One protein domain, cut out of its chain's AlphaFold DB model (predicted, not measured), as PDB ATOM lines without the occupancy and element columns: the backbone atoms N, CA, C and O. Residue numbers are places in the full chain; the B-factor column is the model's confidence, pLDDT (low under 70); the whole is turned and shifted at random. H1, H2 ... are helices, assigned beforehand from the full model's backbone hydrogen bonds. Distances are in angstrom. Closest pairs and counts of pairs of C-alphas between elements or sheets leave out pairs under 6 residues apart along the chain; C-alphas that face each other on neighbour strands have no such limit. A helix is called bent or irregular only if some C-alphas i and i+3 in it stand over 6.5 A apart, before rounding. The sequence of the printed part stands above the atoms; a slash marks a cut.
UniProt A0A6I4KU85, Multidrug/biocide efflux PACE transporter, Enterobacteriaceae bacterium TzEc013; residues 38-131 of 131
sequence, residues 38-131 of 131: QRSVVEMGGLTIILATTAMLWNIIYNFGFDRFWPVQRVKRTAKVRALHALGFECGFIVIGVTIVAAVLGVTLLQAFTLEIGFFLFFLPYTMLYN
ATOM      1  N   GLN A  38     -53.366  -9.285 -13.572       82.81
ATOM      2  CA  GLN A  38     -53.265  -9.108 -15.031       82.81
ATOM      3  C   GLN A  38     -51.802  -8.981 -15.505       82.81
ATOM      4  O   GLN A  38     -51.458  -8.129 -16.326       82.81
ATOM      5  N   ARG A  39     -50.920  -9.817 -14.946       82.06
ATOM      6  CA  ARG A  39     -49.469  -9.845 -15.206       82.06
ATOM      7  C   ARG A  39     -49.034 -11.189 -15.774       82.06
ATOM      8  O   ARG A  39     -49.798 -12.150 -15.767       82.06
ATOM      9  N   SER A  40     -47.803 -11.276 -16.271       87.50
ATOM     10  CA  SER A  40     -47.260 -12.548 -16.749       87.50
ATOM     11  C   SER A  40     -46.877 -13.480 -15.589       87.50
ATOM     12  O   SER A  40     -46.458 -13.045 -14.517       87.50
ATOM     13  N   VAL A  41     -46.962 -14.794 -15.818       83.94
ATOM     14  CA  VAL A  41     -46.540 -15.820 -14.841       83.94
ATOM     15  C   VAL A  41     -45.057 -15.674 -14.484       83.94
ATOM     16  O   VAL A  41     -44.672 -15.911 -13.343       83.94
ATOM     17  N   VAL A  42     -44.228 -15.235 -15.437       84.19
ATOM     18  CA  VAL A  42     -42.791 -15.012 -15.230       84.19
ATOM     19  C   VAL A  42     -42.544 -13.844 -14.271       84.19
ATOM     20  O   VAL A  42     -41.742 -13.985 -13.351       84.19
ATOM     21  N   GLU A  43     -43.264 -12.725 -14.423       83.12
ATOM     22  CA  GLU A  43     -43.191 -11.597 -13.479       83.12
ATOM     23  C   GLU A  43     -43.607 -12.024 -12.063       83.12
ATOM     24  O   GLU A  43     -42.924 -11.694 -11.093       83.12
ATOM     25  N   MET A  44     -44.679 -12.815 -11.932       84.56
ATOM     26  CA  MET A  44     -45.159 -13.294 -10.626       84.56
ATOM     27  C   MET A  44     -44.228 -14.335  -9.987       84.56
ATOM     28  O   MET A  44     -44.040 -14.337  -8.767       84.56
ATOM     29  N   GLY A  45     -43.597 -15.186 -10.797       82.38
ATOM     30  CA  GLY A  45     -42.544 -16.096 -10.343       82.38
ATOM     31  C   GLY A  45     -41.324 -15.329  -9.825       82.38
ATOM     32  O   GLY A  45     -40.845 -15.602  -8.725       82.38
ATOM     33  N   GLY A  46     -40.874 -14.310 -10.565       87.06
ATOM     34  CA  GLY A  46     -39.790 -13.421 -10.138       87.06
ATOM     35  C   GLY A  46     -40.112 -12.675  -8.841       87.06
ATOM     36  O   GLY A  46     -39.285 -12.640  -7.930       87.06
ATOM     37  N   LEU A  47     -41.334 -12.150  -8.712       86.75
ATOM     38  CA  LEU A  47     -41.805 -11.500  -7.486       86.75
ATOM     39  C   LEU A  47     -41.759 -12.450  -6.283       86.75
ATOM     40  O   LEU A  47     -41.286 -12.062  -5.219       86.75
ATOM     41  N   THR A  48     -42.192 -13.699  -6.461       81.06
ATOM     42  CA  THR A  48     -42.140 -14.725  -5.407       81.06
ATOM     43  C   THR A  48     -40.704 -14.962  -4.928       81.06
ATOM     44  O   THR A  48     -40.460 -15.006  -3.725       81.06
ATOM     45  N   ILE A  49     -39.737 -15.039  -5.849       83.94
ATOM     46  CA  ILE A  49     -38.313 -15.212  -5.512       83.94
ATOM     47  C   ILE A  49     -37.772 -13.997  -4.745       83.94
ATOM     48  O   ILE A  49     -37.052 -14.164  -3.754       83.94
ATOM     49  N   ILE A  50     -38.119 -12.778  -5.174       90.00
ATOM     50  CA  ILE A  50     -37.727 -11.540  -4.485       90.00
ATOM     51  C   ILE A  50     -38.281 -11.545  -3.059       90.00
ATOM     52  O   ILE A  50     -37.514 -11.370  -2.114       90.00
ATOM     53  N   LEU A  51     -39.579 -11.811  -2.891       87.25
ATOM     54  CA  LEU A  51     -40.227 -11.846  -1.580       87.25
ATOM     55  C   LEU A  51     -39.648 -12.936  -0.676       87.25
ATOM     56  O   LEU A  51     -39.372 -12.657   0.488       87.25
ATOM     57  N   ALA A  52     -39.391 -14.138  -1.198       84.44
ATOM     58  CA  ALA A  52     -38.756 -15.217  -0.439       84.44
ATOM     59  C   ALA A  52     -37.342 -14.828   0.025       84.44
ATOM     60  O   ALA A  52     -36.973 -15.039   1.183       84.44
ATOM     61  N   THR A  53     -36.561 -14.193  -0.852       88.38
ATOM     62  CA  THR A  53     -35.217 -13.701  -0.517       88.38
ATOM     63  C   THR A  53     -35.280 -12.611   0.548       88.38
ATOM     64  O   THR A  53     -34.551 -12.665   1.541       88.38
ATOM     65  N   THR A  54     -36.189 -11.648   0.393       91.06
ATOM     66  CA  THR A  54     -36.420 -10.600   1.388       91.06
ATOM     67  C   THR A  54     -36.885 -11.178   2.721       91.06
ATOM     68  O   THR A  54     -36.400 -10.727   3.754       91.06
ATOM     69  N   ALA A  55     -37.751 -12.193   2.727       87.94
ATOM     70  CA  ALA A  55     -38.207 -12.864   3.944       87.94
ATOM     71  C   ALA A  55     -37.043 -13.504   4.708       87.94
ATOM     72  O   ALA A  55     -36.909 -13.304   5.916       87.94
ATOM     73  N   MET A  56     -36.155 -14.215   4.004       89.81
ATOM     74  CA  MET A  56     -34.954 -14.800   4.610       89.81
ATOM     75  C   MET A  56     -34.037 -13.727   5.210       89.81
ATOM     76  O   MET A  56     -33.569 -13.877   6.341       89.81
ATOM     77  N   LEU A  57     -33.807 -12.627   4.485       92.25
ATOM     78  CA  LEU A  57     -32.989 -11.510   4.966       92.25
ATOM     79  C   LEU A  57     -33.627 -10.809   6.171       92.25
ATOM     80  O   LEU A  57     -32.949 -10.564   7.168       92.25
ATOM     81  N   TRP A  58     -34.928 -10.528   6.106       93.56
ATOM     82  CA  TRP A  58     -35.683  -9.909   7.192       93.56
ATOM     83  C   TRP A  58     -35.671 -10.779   8.447       93.56
ATOM     84  O   TRP A  58     -35.422 -10.268   9.535       93.56
ATOM     85  N   ASN A  59     -35.835 -12.096   8.301       91.19
ATOM     86  CA  ASN A  59     -35.705 -13.045   9.402       91.19
ATOM     87  C   ASN A  59     -34.340 -12.939  10.092       91.19
ATOM     88  O   ASN A  59     -34.278 -12.888  11.318       91.19
ATOM     89  N   ILE A  60     -33.244 -12.848   9.337       88.56
ATOM     90  CA  ILE A  60     -31.904 -12.686   9.921       88.56
ATOM     91  C   ILE A  60     -31.783 -11.336  10.644       88.56
ATOM     92  O   ILE A  60     -31.360 -11.304  11.801       88.56
ATOM     93  N   ILE A  61     -32.173 -10.236   9.991       89.88
ATOM     94  CA  ILE A  61     -32.067  -8.874  10.542       89.88
ATOM     95  C   ILE A  61     -32.899  -8.736  11.819       89.88
ATOM     96  O   ILE A  61     -32.404  -8.242  12.834       89.88
ATOM     97  N   TYR A  62     -34.151  -9.186  11.781       89.88
ATOM     98  CA  TYR A  62     -35.074  -9.076  12.899       89.88
ATOM     99  C   TYR A  62     -34.641  -9.951  14.074       89.88
ATOM    100  O   TYR A  62     -34.583  -9.455  15.198       89.88
ATOM    101  N   ASN A  63     -34.246 -11.207  13.827       88.50
ATOM    102  CA  ASN A  63     -33.738 -12.079  14.890       88.50
ATOM    103  C   ASN A  63     -32.461 -11.506  15.519       88.50
ATOM    104  O   ASN A  63     -32.351 -11.471  16.742       88.50
ATOM    105  N   PHE A  64     -31.529 -10.987  14.711       86.25
ATOM    106  CA  PHE A  64     -30.312 -10.353  15.224       86.25
ATOM    107  C   PHE A  64     -30.620  -9.112  16.074       86.25
ATOM    108  O   PHE A  64     -30.080  -8.947  17.171       86.25
ATOM    109  N   GLY A  65     -31.518  -8.247  15.591       85.69
ATOM    110  CA  GLY A  65     -31.984  -7.082  16.335       85.69
ATOM    111  C   GLY A  65     -32.650  -7.481  17.649       85.69
ATOM    112  O   GLY A  65     -32.311  -6.950  18.705       85.69
ATOM    113  N   PHE A  66     -33.548  -8.462  17.620       83.06
ATOM    114  CA  PHE A  66     -34.254  -8.916  18.809       83.06
ATOM    115  C   PHE A  66     -33.327  -9.568  19.839       83.06
ATOM    116  O   PHE A  66     -33.438  -9.271  21.029       83.06
ATOM    117  N   ASP A  67     -32.369 -10.387  19.405       81.56
ATOM    118  CA  ASP A  67     -31.388 -11.017  20.294       81.56
ATOM    119  C   ASP A  67     -30.471  -9.982  20.974       81.56
ATOM    120  O   ASP A  67     -30.033 -10.197  22.109       81.56
ATOM    121  N   ARG A  68     -30.237  -8.820  20.343       80.25
ATOM    122  CA  ARG A  68     -29.527  -7.682  20.955       80.25
ATOM    123  C   ARG A  68     -30.315  -7.062  22.115       80.25
ATOM    124  O   ARG A  68     -29.701  -6.679  23.112       80.25
ATOM    125  N   PHE A  69     -31.639  -6.949  21.990       72.88
ATOM    126  CA  PHE A  69     -32.514  -6.360  23.015       72.88
ATOM    127  C   PHE A  69     -32.918  -7.363  24.108       72.88
ATOM    128  O   PHE A  69     -33.010  -6.990  25.278       72.88
ATOM    129  N   TRP A  70     -33.110  -8.636  23.754       68.56
ATOM    130  CA  TRP A  70     -33.480  -9.732  24.659       68.56
ATOM    131  C   TRP A  70     -32.469 -10.892  24.596       68.56
ATOM    132  O   TRP A  70     -32.805 -11.995  24.144       68.56
ATOM    133  N   PRO A  71     -31.233 -10.694  25.099       68.12
ATOM    134  CA  PRO A  71     -30.240 -11.757  25.139       68.12
ATOM    135  C   PRO A  71     -30.743 -12.920  26.000       68.12
ATOM    136  O   PRO A  71     -31.113 -12.753  27.168       68.12
ATOM    137  N   VAL A  72     -30.724 -14.121  25.415       61.91
ATOM    138  CA  VAL A  72     -31.243 -15.378  25.995       61.91
ATOM    139  C   VAL A  72     -30.630 -15.686  27.370       61.91
ATOM    140  O   VAL A  72     -31.249 -16.341  28.202       61.91
ATOM    141  N   GLN A  73     -29.442 -15.145  27.639       59.28
ATOM    142  CA  GLN A  73     -28.701 -15.301  28.890       59.28
ATOM    143  C   GLN A  73     -29.265 -14.486  30.071       59.28
ATOM    144  O   GLN A  73     -28.915 -14.780  31.211       59.28
ATOM    145  N   ARG A  74     -30.112 -13.467  29.842       56.88
ATOM    146  CA  ARG A  74     -30.539 -12.519  30.896       56.88
ATOM    147  C   ARG A  74     -32.038 -12.498  31.204       56.88
ATOM    148  O   ARG A  74     -32.407 -11.999  32.262       56.88
ATOM    149  N   VAL A  75     -32.907 -13.020  30.332       58.38
ATOM    150  CA  VAL A  75     -34.370 -12.891  30.495       58.38
ATOM    151  C   VAL A  75     -35.100 -14.186  30.129       58.38
ATOM    152  O   VAL A  75     -34.975 -14.686  29.012       58.38
ATOM    153  N   LYS A  76     -35.941 -14.710  31.037       60.38
ATOM    154  CA  LYS A  76     -36.872 -15.807  30.716       60.38
ATOM    155  C   LYS A  76     -37.852 -15.336  29.631       60.38
ATOM    156  O   LYS A  76     -38.679 -14.457  29.888       60.38
ATOM    157  N   ARG A  77     -37.787 -15.935  28.432       64.12
ATOM    158  CA  ARG A  77     -38.723 -15.681  27.317       64.12
ATOM    159  C   ARG A  77     -40.146 -16.089  27.720       64.12
ATOM    160  O   ARG A  77     -40.581 -17.221  27.512       64.12
ATOM    161  N   THR A  78     -40.871 -15.156  28.329       76.94
ATOM    162  CA  THR A  78     -42.273 -15.325  28.730       76.94
ATOM    163  C   THR A  78     -43.151 -15.412  27.477       76.94
ATOM    164  O   THR A  78     -42.811 -14.835  26.446       76.94
ATOM    165  N   ALA A  79     -44.296 -16.098  27.544       77.75
ATOM    166  CA  ALA A  79     -45.216 -16.232  26.405       77.75
ATOM    167  C   ALA A  79     -45.584 -14.878  25.760       77.75
ATOM    168  O   ALA A  79     -45.625 -14.775  24.538       77.75
ATOM    169  N   LYS A  80     -45.734 -13.819  26.571       82.12
ATOM    170  CA  LYS A  80     -45.976 -12.441  26.106       82.12
ATOM    171  C   LYS A  80     -44.859 -11.899  25.208       82.12
ATOM    172  O   LYS A  80     -45.140 -11.263  24.204       82.12
ATOM    173  N   VAL A  81     -43.600 -12.186  25.544       81.62
ATOM    174  CA  VAL A  81     -42.426 -11.740  24.774       81.62
ATOM    175  C   VAL A  81     -42.368 -12.457  23.426       81.62
ATOM    176  O   VAL A  81     -42.058 -11.834  22.420       81.62
ATOM    177  N   ARG A  82     -42.731 -13.747  23.382       82.38
ATOM    178  CA  ARG A  82     -42.820 -14.493  22.117       82.38
ATOM    179  C   ARG A  82     -43.944 -13.977  21.222       82.38
ATOM    180  O   ARG A  82     -43.733 -13.848  20.025       82.38
ATOM    181  N   ALA A  83     -45.106 -13.670  21.800       84.75
ATOM    182  CA  ALA A  83     -46.224 -13.097  21.056       84.75
ATOM    183  C   ALA A  83     -45.862 -11.721  20.480       84.75
ATOM    184  O   ALA A  83     -46.074 -11.488  19.298       84.75
ATOM    185  N   LEU A  84     -45.246 -10.844  21.283       86.38
ATOM    186  CA  LEU A  84     -44.775  -9.540  20.815       86.38
ATOM    187  C   LEU A  84     -43.720  -9.677  19.709       86.38
ATOM    188  O   LEU A  84     -43.794  -8.970  18.710       86.38
ATOM    189  N   HIS A  85     -42.772 -10.604  19.867       85.69
ATOM    190  CA  HIS A  85     -41.756 -10.890  18.857       85.69
ATOM    191  C   HIS A  85     -42.379 -11.336  17.534       85.69
ATOM    192  O   HIS A  85     -42.040 -10.775  16.498       85.69
ATOM    193  N   ALA A  86     -43.295 -12.308  17.579       84.19
ATOM    194  CA  ALA A  86     -43.976 -12.820  16.394       84.19
ATOM    195  C   ALA A  86     -44.827 -11.737  15.718       84.19
ATOM    196  O   ALA A  86     -44.728 -11.555  14.513       84.19
ATOM    197  N   LEU A  87     -45.594 -10.961  16.490       88.38
ATOM    198  CA  LEU A  87     -46.392  -9.858  15.950       88.38
ATOM    199  C   LEU A  87     -45.514  -8.781  15.305       88.38
ATOM    200  O   LEU A  87     -45.818  -8.328  14.210       88.38
ATOM    201  N   GLY A  88     -44.413  -8.386  15.950       88.88
ATOM    202  CA  GLY A  88     -43.486  -7.405  15.384       88.88
ATOM    203  C   GLY A  88     -42.782  -7.909  14.122       88.88
ATOM    204  O   GLY A  88     -42.606  -7.136  13.181       88.88
ATOM    205  N   PHE A  89     -42.437  -9.200  14.081       88.69
ATOM    206  CA  PHE A  89     -41.833  -9.833  12.912       88.69
ATOM    207  C   PHE A  89     -42.790  -9.770  11.725       88.69
ATOM    208  O   PHE A  89     -42.420  -9.247  10.674       88.69
ATOM    209  N   GLU A  90     -44.029 -10.213  11.943       88.50
ATOM    210  CA  GLU A  90     -45.032 -10.323  10.889       88.50
ATOM    211  C   GLU A  90     -45.517  -8.956  10.422       88.50
ATOM    212  O   GLU A  90     -45.585  -8.707   9.224       88.50
ATOM    213  N   CYS A  91     -45.765  -8.018  11.341       90.44
ATOM    214  CA  CYS A  91     -46.118  -6.650  10.965       90.44
ATOM    215  C   CYS A  91     -44.995  -5.970  10.174       90.44
ATOM    216  O   CYS A  91     -45.269  -5.308   9.175       90.44
ATOM    217  N   GLY A  92     -43.737  -6.128  10.598       91.12
ATOM    218  CA  GLY A  92     -42.598  -5.577   9.865       91.12
ATOM    219  C   GLY A  92     -42.440  -6.212   8.485       91.12
ATOM    220  O   GLY A  92     -42.208  -5.501   7.507       91.12
ATOM    221  N   PHE A  93     -42.634  -7.529   8.398       90.69
ATOM    222  CA  PHE A  93     -42.556  -8.251   7.138       90.69
ATOM    223  C   PHE A  93     -43.661  -7.825   6.169       90.69
ATOM    224  O   PHE A  93     -43.336  -7.484   5.038       90.69
ATOM    225  N   ILE A  94     -44.915  -7.721   6.621       90.19
ATOM    226  CA  ILE A  94     -46.046  -7.247   5.804       90.19
ATOM    227  C   ILE A  94     -45.758  -5.853   5.235       90.19
ATOM    228  O   ILE A  94     -45.965  -5.604   4.052       90.19
ATOM    229  N   VAL A  95     -45.243  -4.922   6.045       93.12
ATOM    230  CA  VAL A  95     -44.927  -3.566   5.557       93.12
ATOM    231  C   VAL A  95     -43.875  -3.609   4.444       93.12
ATOM    232  O   VAL A  95     -44.030  -2.936   3.421       93.12
ATOM    233  N   ILE A  96     -42.820  -4.407   4.617       92.94
ATOM    234  CA  ILE A  96     -41.750  -4.550   3.624       92.94
ATOM    235  C   ILE A  96     -42.269  -5.259   2.367       92.94
ATOM    236  O   ILE A  96     -42.065  -4.758   1.260       92.94
ATOM    237  N   GLY A  97     -42.958  -6.386   2.532       90.19
ATOM    238  CA  GLY A  97     -43.492  -7.207   1.452       90.19
ATOM    239  C   GLY A  97     -44.488  -6.435   0.595       90.19
ATOM    240  O   GLY A  97     -44.284  -6.308  -0.612       90.19
ATOM    241  N   VAL A  98     -45.472  -5.776   1.212       92.25
ATOM    242  CA  VAL A  98     -46.439  -4.910   0.514       92.25
ATOM    243  C   VAL A  98     -45.747  -3.780  -0.244       92.25
ATOM    244  O   VAL A  98     -46.112  -3.501  -1.387       92.25
ATOM    245  N   THR A  99     -44.736  -3.140   0.351       92.88
ATOM    246  CA  THR A  99     -43.998  -2.054  -0.315       92.88
ATOM    247  C   THR A  99     -43.240  -2.566  -1.539       92.88
ATOM    248  O   THR A  99     -43.266  -1.923  -2.588       92.88
ATOM    249  N   ILE A 100     -42.607  -3.739  -1.440       92.75
ATOM    250  CA  ILE A 100     -41.908  -4.375  -2.563       92.75
ATOM    251  C   ILE A 100     -42.895  -4.762  -3.662       92.75
ATOM    252  O   ILE A 100     -42.660  -4.428  -4.820       92.75
ATOM    253  N   VAL A 101     -44.010  -5.412  -3.324       91.25
ATOM    254  CA  VAL A 101     -45.044  -5.797  -4.298       91.25
ATOM    255  C   VAL A 101     -45.589  -4.567  -5.020       91.25
ATOM    256  O   VAL A 101     -45.665  -4.564  -6.249       91.25
ATOM    257  N   ALA A 102     -45.927  -3.511  -4.278       93.06
ATOM    258  CA  ALA A 102     -46.423  -2.264  -4.849       93.06
ATOM    259  C   ALA A 102     -45.395  -1.621  -5.790       93.06
ATOM    260  O   ALA A 102     -45.750  -1.212  -6.895       93.06
ATOM    261  N   ALA A 103     -44.121  -1.588  -5.391       92.31
ATOM    262  CA  ALA A 103     -43.043  -1.022  -6.196       92.31
ATOM    263  C   ALA A 103     -42.748  -1.843  -7.462       92.31
ATOM    264  O   ALA A 103     -42.592  -1.270  -8.537       92.31
ATOM    265  N   VAL A 104     -42.692  -3.174  -7.350       89.75
ATOM    266  CA  VAL A 104     -42.355  -4.073  -8.467       89.75
ATOM    267  C   VAL A 104     -43.497  -4.157  -9.477       89.75
ATOM    268  O   VAL A 104     -43.256  -4.097 -10.680       89.75
ATOM    269  N   LEU A 105     -44.744  -4.276  -9.011       87.00
ATOM    270  CA  LEU A 105     -45.904  -4.409  -9.895       87.00
ATOM    271  C   LEU A 105     -46.510  -3.062 -10.312       87.00
ATOM    272  O   LEU A 105     -47.404  -3.040 -11.162       87.00
ATOM    273  N   GLY A 106     -46.061  -1.947  -9.727       88.25
ATOM    274  CA  GLY A 106     -46.635  -0.621  -9.966       88.25
ATOM    275  C   GLY A 106     -48.107  -0.527  -9.551       88.25
ATOM    276  O   GLY A 106     -48.889   0.162 -10.204       88.25
ATOM    277  N   VAL A 107     -48.500  -1.267  -8.513       89.50
ATOM    278  CA  VAL A 107     -49.879  -1.330  -8.003       89.50
ATOM    279  C   VAL A 107     -50.021  -0.518  -6.720       89.50
ATOM    280  O   VAL A 107     -49.043  -0.156  -6.069       89.50
ATOM    281  N   THR A 108     -51.259  -0.231  -6.327       93.12
ATOM    282  CA  THR A 108     -51.519   0.465  -5.060       93.12
ATOM    283  C   THR A 108     -51.129  -0.399  -3.855       93.12
ATOM    284  O   THR A 108     -51.204  -1.628  -3.910       93.12
ATOM    285  N   LEU A 109     -50.786   0.235  -2.725       91.19
ATOM    286  CA  LEU A 109     -50.493  -0.477  -1.470       91.19
ATOM    287  C   LEU A 109     -51.646  -1.397  -1.043       91.19
ATOM    288  O   LEU A 109     -51.409  -2.481  -0.523       91.19
ATOM    289  N   LEU A 110     -52.895  -1.000  -1.307       91.75
ATOM    290  CA  LEU A 110     -54.069  -1.810  -0.989       91.75
ATOM    291  C   LEU A 110     -54.159  -3.076  -1.855       91.75
ATOM    292  O   LEU A 110     -54.482  -4.147  -1.343       91.75
ATOM    293  N   GLN A 111     -53.852  -2.978  -3.152       88.50
ATOM    294  CA  GLN A 111     -53.792  -4.144  -4.042       88.50
ATOM    295  C   GLN A 111     -52.663  -5.092  -3.632       88.50
ATOM    296  O   GLN A 111     -52.887  -6.296  -3.534       88.50
ATOM    297  N   ALA A 112     -51.482  -4.549  -3.324       89.88
ATOM    298  CA  ALA A 112     -50.348  -5.322  -2.828       89.88
ATOM    299  C   ALA A 112     -50.663  -6.033  -1.498       89.88
ATOM    300  O   ALA A 112     -50.386  -7.220  -1.348       89.88
ATOM    301  N   PHE A 113     -51.323  -5.344  -0.566       89.81
ATOM    302  CA  PHE A 113     -51.785  -5.929   0.694       89.81
ATOM    303  C   PHE A 113     -52.845  -7.019   0.493       89.81
ATOM    304  O   PHE A 113     -52.807  -8.058   1.145       89.81
ATOM    305  N   THR A 114     -53.766  -6.824  -0.454       88.81
ATOM    306  CA  THR A 114     -54.770  -7.842  -0.805       88.81
ATOM    307  C   THR A 114     -54.109  -9.095  -1.383       88.81
ATOM    308  O   THR A 114     -54.518 -10.211  -1.057       88.81
ATOM    309  N   LEU A 115     -53.068  -8.922  -2.204       86.12
ATOM    310  CA  LEU A 115     -52.273 -10.027  -2.736       86.12
ATOM    311  C   LEU A 115     -51.564 -10.797  -1.614       86.12
ATOM    312  O   LEU A 115     -51.638 -12.023  -1.595       86.12
ATOM    313  N   GLU A 116     -50.945 -10.098  -0.656       85.75
ATOM    314  CA  GLU A 116     -50.323 -10.745   0.506       85.75
ATOM    315  C   GLU A 116     -51.326 -11.556   1.329       85.75
ATOM    316  O   GLU A 116     -51.053 -12.713   1.652       85.75
ATOM    317  N   ILE A 117     -52.507 -11.004   1.621       86.25
ATOM    318  CA  ILE A 117     -53.564 -11.755   2.314       86.25
ATOM    319  C   ILE A 117     -53.946 -13.003   1.513       86.25
ATOM    320  O   ILE A 117     -54.087 -14.083   2.090       86.25
ATOM    321  N   GLY A 118     -54.082 -12.882   0.189       84.44
ATOM    322  CA  GLY A 118     -54.349 -14.020  -0.691       84.44
ATOM    323  C   GLY A 118     -53.269 -15.102  -0.596       84.44
ATOM    324  O   GLY A 118     -53.594 -16.284  -0.493       84.44
ATOM    325  N   PHE A 119     -51.994 -14.708  -0.561       81.56
ATOM    326  CA  PHE A 119     -50.874 -15.634  -0.388       81.56
ATOM    327  C   PHE A 119     -50.912 -16.321   0.976       81.56
ATOM    328  O   PHE A 119     -50.811 -17.546   1.026       81.56
ATOM    329  N   PHE A 120     -51.131 -15.576   2.064       81.69
ATOM    330  CA  PHE A 120     -51.262 -16.145   3.409       81.69
ATOM    331  C   PHE A 120     -52.416 -17.149   3.505       81.69
ATOM    332  O   PHE A 120     -52.236 -18.257   4.017       81.69
ATOM    333  N   LEU A 121     -53.591 -16.785   2.983       83.00
ATOM    334  CA  LEU A 121     -54.778 -17.640   2.992       83.00
ATOM    335  C   LEU A 121     -54.617 -18.893   2.125       83.00
ATOM    336  O   LEU A 121     -55.255 -19.896   2.421       83.00
ATOM    337  N   PHE A 122     -53.777 -18.859   1.089       81.31
ATOM    338  CA  PHE A 122     -53.448 -20.042   0.298       81.31
ATOM    339  C   PHE A 122     -52.391 -20.916   0.989       81.31
ATOM    340  O   PHE A 122     -52.602 -22.116   1.170       81.31
ATOM    341  N   PHE A 123     -51.263 -20.326   1.403       75.19
ATOM    342  CA  PHE A 123     -50.123 -21.069   1.946       75.19
ATOM    343  C   PHE A 123     -50.441 -21.755   3.275       75.19
ATOM    344  O   PHE A 123     -49.969 -22.869   3.486       75.19
ATOM    345  N   LEU A 124     -51.240 -21.149   4.160       77.25
ATOM    346  CA  LEU A 124     -51.590 -21.755   5.452       77.25
ATOM    347  C   LEU A 124     -52.297 -23.121   5.313       77.25
ATOM    348  O   LEU A 124     -51.751 -24.115   5.797       77.25
ATOM    349  N   PRO A 125     -53.466 -23.232   4.652       77.44
ATOM    350  CA  PRO A 125     -54.121 -24.520   4.450       77.44
ATOM    351  C   PRO A 125     -53.308 -25.446   3.539       77.44
ATOM    352  O   PRO A 125     -53.272 -26.647   3.795       77.44
ATOM    353  N   TYR A 126     -52.614 -24.916   2.524       77.62
ATOM    354  CA  TYR A 126     -51.756 -25.718   1.647       77.62
ATOM    355  C   TYR A 126     -50.632 -26.426   2.422       77.62
ATOM    356  O   TYR A 126     -50.438 -27.633   2.275       77.62
ATOM    357  N   THR A 127     -49.949 -25.699   3.308       77.94
ATOM    358  CA  THR A 127     -48.894 -26.254   4.166       77.94
ATOM    359  C   THR A 127     -49.455 -27.307   5.115       77.94
ATOM    360  O   THR A 127     -48.872 -28.378   5.237       77.94
ATOM    361  N   MET A 128     -50.611 -27.048   5.735       74.50
ATOM    362  CA  MET A 128     -51.266 -27.995   6.649       74.50
ATOM    363  C   MET A 128     -51.733 -29.289   5.965       74.50
ATOM    364  O   MET A 128     -51.794 -30.324   6.618       74.50
ATOM    365  N   LEU A 129     -52.097 -29.239   4.680       77.31
ATOM    366  CA  LEU A 129     -52.515 -30.422   3.917       77.31
ATOM    367  C   LEU A 129     -51.331 -31.253   3.406       77.31
ATOM    368  O   LEU A 129     -51.477 -32.460   3.226       77.31
ATOM    369  N   TYR A 130     -50.191 -30.617   3.125       70.94
ATOM    370  CA  TYR A 130     -49.022 -31.284   2.542       70.94
ATOM    371  C   TYR A 130     -48.033 -31.834   3.586       70.94
ATOM    372  O   TYR A 130     -47.345 -32.818   3.301       70.94
ATOM    373  N   ASN A 131     -47.940 -31.199   4.762       66.75
ATOM    374  CA  ASN A 131     -47.009 -31.546   5.845       66.75
ATOM    375  C   ASN A 131     -47.566 -32.600   6.811       66.75
ATOM    376  O   ASN A 131     -46.857 -33.607   7.047       66.75
TER     377      ASN A 131
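Overview. This is residues 38 to 131 of the 131 residues of the protein "Multidrug/biocide efflux PACE transporter" of Enterobacteriaceae bacterium TzEc013 (UniProt A0A6I4KU85). Two long helices, H1 and H2, run side by side in opposite ways as a helical hairpin, crossing at a narrow angle, and a third helix, H3, turns off the far end of H2 and slants across it. H3 packs on H2 with its first part, residues 109 to 116, on the side of H2 away from H1, while residues 118 to 131, of which 118 to 130 belong to H3, stick out as an arm. The loop end of the hairpin, residues 71 to 80, also stands free. The printed part has 94 residues with three named helices, H1, H2 and H3 in that order along the chain, and no named strand; its class is all helix. The whole is loose, with a radius of gyration of the C-alphas of 15.9 A, and elongated, spanning 51 by 31 by 21 A.

Along the chain. Begin at Gln 38, the first printed residue, and pass to C-alpha 41 at (-46.540, -15.820, -14.841), where H1 begins. H1 holds residues 41 to 69, 29 residues, the longest of the three helices; from C-alpha 41 it runs 41.5 A to C-alpha 69 at (-32.514, -6.360, 23.015), with z rising from one end to the other. Next come residues 70 to 78, and then H2, residues 79 to 105. Find its first C-alpha at (-45.216, -16.232, 26.405); from there it runs 38.2 A, with z falling again, to C-alpha 105 at (-45.904, -4.409, -9.895). After residues 106 to 108 look for H3, residues 109 to 130, which measures 31.1 A from first to last C-alpha. Here it is y that falls, and H3 ends with C-alpha 130 at (-49.022, -31.284, 2.542).

Arrangement. Start with H1 and H2, which form a helical hairpin. They touch, with 10 pairs of C-alphas within 8 A, and you will find the closest at Leu 51 and Gly 97, whose C-alphas are 6.4 A apart. They run opposite ways at a shallow tilt of 34 degrees, only just short of steep, and their centres are 10.1 A apart. Now move on to H2 and H3, which touch with 13 pairs of C-alphas within 8 A. Their closest C-alphas are those of Val 98 and Ala 112, 5.2 A apart. H2 touches H3 with residues 94 to 102 alone, and H3 touches H2 with residues 109 to 116 alone. These two helices run opposite ways at a steep tilt of 58 degrees, and their centres are 13.7 A apart. H1 and H3 are apart. H3 is neither bent nor irregular, but only just: C-alphas 122 and 125 are 6.1 A apart. In the backbones of H1 and H2, every pair of O i and N i+4 is within hydrogen-bond range; in H3, 17 of 18 such pairs are.

Size, cuts and confidence. The two C-alphas farthest apart are those of Gln 38 and Arg 74, at 51.4 A, while those of Gln 38 and Asn 131, the first and last printed, are 31.3 A apart. Without the stretches that stand free, a body of 70 residues remains, spanning 44 by 21 by 15 A. The printed part has no cut, and it ends at Asn 131, the chain's last residue. The link from H1 to H2 is short, with 9 residues, and the link from H2 to H3 is tight, with 3; no link is long. In the B-factor column the mean pLDDT of the printed part is 83.7, and you will find values under 70 at residues 70 to 77 and at residue 131.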